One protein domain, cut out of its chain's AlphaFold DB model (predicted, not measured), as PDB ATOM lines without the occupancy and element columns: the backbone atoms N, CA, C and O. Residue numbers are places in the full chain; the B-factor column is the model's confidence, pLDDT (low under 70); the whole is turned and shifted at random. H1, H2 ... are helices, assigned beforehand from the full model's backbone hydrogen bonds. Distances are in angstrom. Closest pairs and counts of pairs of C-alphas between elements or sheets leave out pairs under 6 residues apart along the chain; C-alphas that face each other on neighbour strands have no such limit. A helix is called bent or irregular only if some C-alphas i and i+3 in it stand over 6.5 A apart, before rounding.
ATOM      1  N   LEU A  34      -8.439   6.571 -33.826       63.06
ATOM      2  CA  LEU A  34      -7.087   6.365 -34.354       63.06
ATOM      3  C   LEU A  34      -6.124   5.863 -33.269       63.06
ATOM      4  O   LEU A  34      -5.389   4.912 -33.521       63.06
ATOM      5  N   GLU A  35      -6.203   6.417 -32.057       66.94
ATOM      6  CA  GLU A  35      -5.407   5.960 -30.908       66.94
ATOM      7  C   GLU A  35      -5.766   4.512 -30.544       66.94
ATOM      8  O   GLU A  35      -4.890   3.691 -30.290       66.94
ATOM      9  N   GLU A  36      -7.052   4.151 -30.597       71.62
ATOM     10  CA  GLU A  36      -7.490   2.775 -30.342       71.62
ATOM     11  C   GLU A  36      -6.952   1.785 -31.389       71.62
ATOM     12  O   GLU A  36      -6.525   0.680 -31.046       71.62
ATOM     13  N   ARG A  37      -6.911   2.180 -32.667       74.00
ATOM     14  CA  ARG A  37      -6.330   1.356 -33.741       74.00
ATOM     15  C   ARG A  37      -4.828   1.156 -33.566       74.00
ATOM     16  O   ARG A  37      -4.349   0.047 -33.789       74.00
ATOM     17  N   GLU A  38      -4.101   2.197 -33.177       73.62
ATOM     18  CA  GLU A  38      -2.661   2.125 -32.908       73.62
ATOM     19  C   GLU A  38      -2.364   1.230 -31.699       73.62
ATOM     20  O   GLU A  38      -1.538   0.324 -31.798       73.62
ATOM     21  N   ILE A  39      -3.117   1.385 -30.605       73.50
ATOM     22  CA  ILE A  39      -3.014   0.520 -29.420       73.50
ATOM     23  C   ILE A  39      -3.274  -0.943 -29.797       73.50
ATOM     24  O   ILE A  39      -2.490  -1.826 -29.451       73.50
ATOM     25  N   LEU A  40      -4.343  -1.226 -30.548       78.38
ATOM     26  CA  LEU A  40      -4.651  -2.589 -30.986       78.38
ATOM     27  C   LEU A  40      -3.601  -3.156 -31.946       78.38
ATOM     28  O   LEU A  40      -3.361  -4.362 -31.919       78.38
ATOM     29  N   ARG A  41      -2.980  -2.318 -32.786       77.62
ATOM     30  CA  ARG A  41      -1.880  -2.730 -33.666       77.62
ATOM     31  C   ARG A  41      -0.673  -3.181 -32.848       77.62
ATOM     32  O   ARG A  41      -0.142  -4.248 -33.131       77.62
ATOM     33  N   GLY A  42      -0.298  -2.428 -31.813       80.00
ATOM     34  CA  GLY A  42       0.768  -2.818 -30.888       80.00
ATOM     35  C   GLY A  42       0.452  -4.089 -30.112       80.00
ATOM     36  O   GLY A  42       1.238  -5.027 -30.119       80.00
ATOM     37  N   LEU A  43      -0.739  -4.166 -29.510       79.75
ATOM     38  CA  LEU A  43      -1.168  -5.324 -28.711       79.75
ATOM     39  C   LEU A  43      -1.267  -6.630 -29.511       79.75
ATOM     40  O   LEU A  43      -1.260  -7.710 -28.926       79.75
ATOM     41  N   ARG A  44      -1.415  -6.542 -30.836       83.38
ATOM     42  CA  ARG A  44      -1.491  -7.700 -31.740       83.38
ATOM     43  C   ARG A  44      -0.195  -7.951 -32.502       83.38
ATOM     44  O   ARG A  44      -0.157  -8.890 -33.295       83.38
ATOM     45  N   ALA A  45       0.829  -7.123 -32.310       85.12
ATOM     46  CA  ALA A  45       2.099  -7.308 -32.983       85.12
ATOM     47  C   ALA A  45       2.748  -8.610 -32.498       85.12
ATOM     48  O   ALA A  45       2.945  -8.825 -31.302       85.12
ATOM     49  N   LEU A  46       3.055  -9.482 -33.454       83.31
ATOM     50  CA  LEU A  46       3.819 -10.700 -33.241       83.31
ATOM     51  C   LEU A  46       4.988 -10.702 -34.239       83.31
ATOM     52  O   LEU A  46       4.747 -10.456 -35.423       83.31
ATOM     53  N   PRO A  47       6.229 -10.982 -33.796       87.06
ATOM     54  CA  PRO A  47       6.633 -11.200 -32.400       87.06
ATOM     55  C   PRO A  47       6.473  -9.936 -31.527       87.06
ATOM     56  O   PRO A  47       6.500  -8.816 -32.033       87.06
ATOM     57  N   LEU A  48       6.283 -10.117 -30.210       86.25
ATOM     58  CA  LEU A  48       5.992  -9.017 -29.269       86.25
ATOM     59  C   LEU A  48       7.101  -7.950 -29.238       86.25
ATOM     60  O   LEU A  48       6.818  -6.769 -29.062       86.25
ATOM     61  N   ASN A  49       8.352  -8.341 -29.482       88.69
ATOM     62  CA  ASN A  49       9.486  -7.419 -29.588       88.69
ATOM     63  C   ASN A  49       9.450  -6.509 -30.831       88.69
ATOM     64  O   ASN A  49      10.281  -5.614 -30.936       88.69
ATOM     65  N   GLY A  50       8.495  -6.692 -31.748       89.25
ATOM     66  CA  GLY A  50       8.206  -5.755 -32.838       89.25
ATOM     67  C   GLY A  50       7.084  -4.755 -32.526       89.25
ATOM     68  O   GLY A  50       6.762  -3.920 -33.376       89.25
ATOM     69  N   ALA A  51       6.452  -4.833 -31.347       89.69
ATOM     70  CA  ALA A  51       5.282  -4.020 -31.006       89.69
ATOM     71  C   ALA A  51       5.583  -2.518 -30.950       89.69
ATOM     72  O   ALA A  51       4.769  -1.709 -31.392       89.69
ATOM     73  N   ASP A  52       6.761  -2.143 -30.458       90.94
ATOM     74  CA  ASP A  52       7.217  -0.756 -30.431       90.94
ATOM     75  C   ASP A  52       7.325  -0.170 -31.840       90.94
ATOM     76  O   ASP A  52       6.768   0.886 -32.106       90.94
ATOM     77  N   THR A  53       7.940  -0.892 -32.770       91.00
ATOM     78  CA  THR A  53       8.114  -0.463 -34.158       91.00
ATOM     79  C   THR A  53       6.766  -0.401 -34.874       91.00
ATOM     80  O   THR A  53       6.518   0.527 -35.642       91.00
ATOM     81  N   ALA A  54       5.850  -1.328 -34.577       87.69
ATOM     82  CA  ALA A  54       4.501  -1.333 -35.143       87.69
ATOM     83  C   ALA A  54       3.646  -0.124 -34.710       87.69
ATOM     84  O   ALA A  54       2.769   0.304 -35.468       87.69
ATOM     85  N   VAL A  55       3.878   0.413 -33.505       87.19
ATOM     86  CA  VAL A  55       3.132   1.559 -32.948       87.19
ATOM     87  C   VAL A  55       3.856   2.884 -33.183       87.19
ATOM     88  O   VAL A  55       3.243   3.844 -33.635       87.19
ATOM     89  N   LEU A  56       5.150   2.941 -32.875       88.19
ATOM     90  CA  LEU A  56       5.974   4.152 -32.864       88.19
ATOM     91  C   LEU A  56       6.686   4.398 -34.202       88.19
ATOM     92  O   LEU A  56       7.215   5.484 -34.421       88.19
ATOM     93  N   GLY A  57       6.735   3.401 -35.091       90.12
ATOM     94  CA  GLY A  57       7.472   3.464 -36.358       90.12
ATOM     95  C   GLY A  57       8.986   3.267 -36.217       90.12
ATOM     96  O   GLY A  57       9.695   3.277 -37.219       90.12
ATOM     97  N   HIS A  58       9.493   3.073 -34.998       91.69
ATOM     98  CA  HIS A  58      10.897   2.794 -34.720       91.69
ATOM     99  C   HIS A  58      11.046   1.944 -33.454       91.69
ATOM    100  O   HIS A  58      10.156   1.907 -32.602       91.69
ATOM    101  N   ARG A  59      12.208   1.302 -33.309       93.75
ATOM    102  CA  ARG A  59      12.560   0.558 -32.096       93.75
ATOM    103  C   ARG A  59      12.737   1.523 -30.919       93.75
ATOM    104  O   ARG A  59      13.327   2.594 -31.072       93.75
ATOM    105  N   ASN A  60      12.234   1.156 -29.748       94.50
ATOM    106  CA  ASN A  60      12.311   1.929 -28.516       94.50
ATOM    107  C   ASN A  60      13.116   1.147 -27.474       94.50
ATOM    108  O   ASN A  60      12.671   0.109 -26.995       94.50
ATOM    109  N   ALA A  61      14.284   1.670 -27.094       94.19
ATOM    110  CA  ALA A  61      15.192   0.982 -26.179       94.19
ATOM    111  C   ALA A  61      14.538   0.613 -24.837       94.19
ATOM    112  O   ALA A  61      14.789  -0.469 -24.328       94.19
ATOM    113  N   TYR A  62      13.662   1.459 -24.288       90.88
ATOM    114  CA  TYR A  62      12.975   1.153 -23.033       90.88
ATOM    115  C   TYR A  62      12.071  -0.079 -23.165       90.88
ATOM    116  O   TYR A  62      12.176  -0.993 -22.354       90.88
ATOM    117  N   ILE A  63      11.232  -0.137 -24.205       91.06
ATOM    118  CA  ILE A  63      10.347  -1.292 -24.434       91.06
ATOM    119  C   ILE A  63      11.172  -2.565 -24.640       91.06
ATOM    120  O   ILE A  63      10.842  -3.603 -24.080       91.06
ATOM    121  N   GLN A  64      12.264  -2.479 -25.398       94.44
ATOM    122  CA  GLN A  64      13.140  -3.623 -25.651       94.44
ATOM    123  C   GLN A  64      13.823  -4.107 -24.373       94.44
ATOM    124  O   GLN A  64      13.764  -5.291 -24.078       94.44
ATOM    125  N   ASN A  65      14.356  -3.198 -23.556       94.69
ATOM    126  CA  ASN A  65      14.971  -3.555 -22.278       94.69
ATOM    127  C   ASN A  65      13.969  -4.238 -21.331       94.69
ATOM    128  O   ASN A  65      14.337  -5.171 -20.630       94.69
ATOM    129  N   VAL A  66      12.699  -3.810 -21.320       92.69
ATOM    130  CA  VAL A  66      11.634  -4.474 -20.541       92.69
ATOM    131  C   VAL A  66      11.345  -5.893 -21.043       92.69
ATOM    132  O   VAL A  66      10.972  -6.749 -20.248       92.69
ATOM    133  N   LEU A  67      11.499  -6.154 -22.342       92.12
ATOM    134  CA  LEU A  67      11.288  -7.480 -22.928       92.12
ATOM    135  C   LEU A  67      12.515  -8.396 -22.801       92.12
ATOM    136  O   LEU A  67      12.345  -9.608 -22.707       92.12
ATOM    137  N   ASP A  68      13.719  -7.824 -22.804       94.25
ATOM    138  CA  ASP A  68      14.993  -8.554 -22.804       94.25
ATOM    139  C   ASP A  68      15.519  -8.850 -21.381       94.25
ATOM    140  O   ASP A  68      16.408  -9.687 -21.213       94.25
ATOM    141  N   HIS A  69      14.994  -8.174 -20.351       94.81
ATOM    142  CA  HIS A  69      15.444  -8.315 -18.965       94.81
ATOM    143  C   HIS A  69      14.302  -8.680 -18.014       94.81
ATOM    144  O   HIS A  69      13.415  -7.862 -17.755       94.81
ATOM    145  N   ASP A  70      14.397  -9.869 -17.412       93.19
ATOM    146  CA  ASP A  70      13.525 -10.298 -16.315       93.19
ATOM    147  C   ASP A  70      13.568  -9.320 -15.128       93.19
ATOM    148  O   ASP A  70      14.523  -8.564 -14.942       93.19
ATOM    149  N   ALA A  71      12.517  -9.330 -14.302       87.62
ATOM    150  CA  ALA A  71      12.309  -8.334 -13.247       87.62
ATOM    151  C   ALA A  71      13.428  -8.281 -12.186       87.62
ATOM    152  O   ALA A  71      13.650  -7.233 -11.582       87.62
ATOM    153  N   ASP A  72      14.127  -9.391 -11.951       89.56
ATOM    154  CA  ASP A  72      15.230  -9.542 -10.998       89.56
ATOM    155  C   ASP A  72      16.623  -9.428 -11.646       89.56
ATOM    156  O   ASP A  72      17.644  -9.540 -10.961       89.56
ATOM    157  N   ALA A  73      16.683  -9.154 -12.954       94.75
ATOM    158  CA  ALA A  73      17.936  -9.036 -13.681       94.75
ATOM    159  C   ALA A  73      18.843  -7.932 -13.093       94.75
ATOM    160  O   ALA A  73      18.359  -6.853 -12.730       94.75
ATOM    161  N   PRO A  74      20.181  -8.125 -13.091       95.94
ATOM    162  CA  PRO A  74      21.147  -7.105 -12.672       95.94
ATOM    163  C   PRO A  74      20.958  -5.743 -13.352       95.94
ATOM    164  O   PRO A  74      21.249  -4.710 -12.755       95.94
ATOM    165  N   PHE A  75      20.421  -5.745 -14.577       95.75
ATOM    166  CA  PHE A  75      20.061  -4.548 -15.335       95.75
ATOM    167  C   PHE A  75      19.187  -3.567 -14.532       95.75
ATOM    168  O   PHE A  75      19.407  -2.358 -14.584       95.75
ATOM    169  N   TRP A  76      18.236  -4.074 -13.737       94.56
ATOM    170  CA  TRP A  76      17.290  -3.251 -12.978       94.56
ATOM    171  C   TRP A  76      17.781  -2.845 -11.588       94.56
ATOM    172  O   TRP A  76      17.126  -2.034 -10.933       94.56
ATOM    173  N   GLN A  77      18.932  -3.345 -11.129       93.38
ATOM    174  CA  GLN A  77      19.401  -3.130  -9.751       93.38
ATOM    175  C   GLN A  77      19.558  -1.647  -9.404       93.38
ATOM    176  O   GLN A  77      19.185  -1.225  -8.312       93.38
ATOM    177  N   ALA A  78      20.021  -0.828 -10.352       92.62
ATOM    178  CA  ALA A  78      20.151   0.614 -10.148       92.62
ATOM    179  C   ALA A  78      18.797   1.324  -9.927       92.62
ATOM    180  O   ALA A  78      18.747   2.342  -9.240       92.62
ATOM    181  N   ALA A  79      17.707   0.785 -10.483       90.56
ATOM    182  CA  ALA A  79      16.348   1.316 -10.353       90.56
ATOM    183  C   ALA A  79      15.538   0.641  -9.228       90.56
ATOM    184  O   ALA A  79      14.410   1.046  -8.938       90.56
ATOM    185  N   HIS A  80      16.081  -0.396  -8.588       91.19
ATOM    186  CA  HIS A  80      15.372  -1.175  -7.582       91.19
ATOM    187  C   HIS A  80      15.560  -0.567  -6.183       91.19
ATOM    188  O   HIS A  80      16.595  -0.721  -5.539       91.19
TER     189      HIS A  80
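This is residues 34 to 80 of the 246 residues of the protein "Peptidase_S15 domain-containing protein" of Streptomyces ipomoeae 91-03 (UniProt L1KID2). What does the model look like? It is a loose rod, an open zigzag of four short helices strung one after another in the order H1, H2, H3, H4. H1 and H2 fold back on each other as a helical hairpin at one end, H3 comes next along the rod, and H4 makes the other end without touching any helix. What is it made of, and how large is it? The printed part has 47 residues with four named helices and no named strand, and its class is all helix. It is loose, with a radius of gyration of the C-alphas of 12.6 A and spans of 37 by 18 by 16 A.

What touches the longest helix? H1, residues 34 to 43, touches H2, residues 48 to 56, and their closest C-alphas are those of Gly 42 and Ala 51, 4.7 A apart. The two form a helical hairpin and run opposite ways at a shallow tilt of 19 degrees. What comes next outward? H3, residues 61 to 68, only just touches H2, with 3 pairs of C-alphas within 8 A, the closest being those of Asn 49 and Gln 64 at 6.6 A. These two are also a helical hairpin, running opposite ways at a shallow tilt of 16 degrees. Where does the last helix stand? H4, residues 74 to 79, touches no helix but is near H3, with 5 pairs of C-alphas within 10 A. H4 is apart from H1 and from H2, and H1 is apart from H3. How do the helix backbones run? Every O i to N i+4 pair is within hydrogen-bond range in H1 and H3, against 3 of 5 in H2 and 0 of 2 in H4, where 2 of 3 O i to N i+3 pairs are within range.

Where do the first two helices lie? H1 begins with C-alpha 34 at (-7.087, 6.365, -34.354) and is 14.3 A long from first to last C-alpha. H2 is 13.7 A long and irregular, with C-alphas 49 and 52 7.1 A apart. Where do the other two lie? H3 is 10.1 A long and begins with C-alpha 61 at (15.192, 0.982, -26.179). H4 is 10.0 A long, ends with C-alpha 79 at (16.348, 1.316, -10.353), and is irregular, with C-alphas 75 and 78 7.3 A apart.

How far does it reach? The two C-alphas farthest apart are those of Leu 34 and Pro 74, at 38.1 A. Is it continuous? The printed part has no cut, and the three links between the helices are tight. Where is confidence low? The mean pLDDT of the printed part is 87.3, and residues 34 to 35 are under 70.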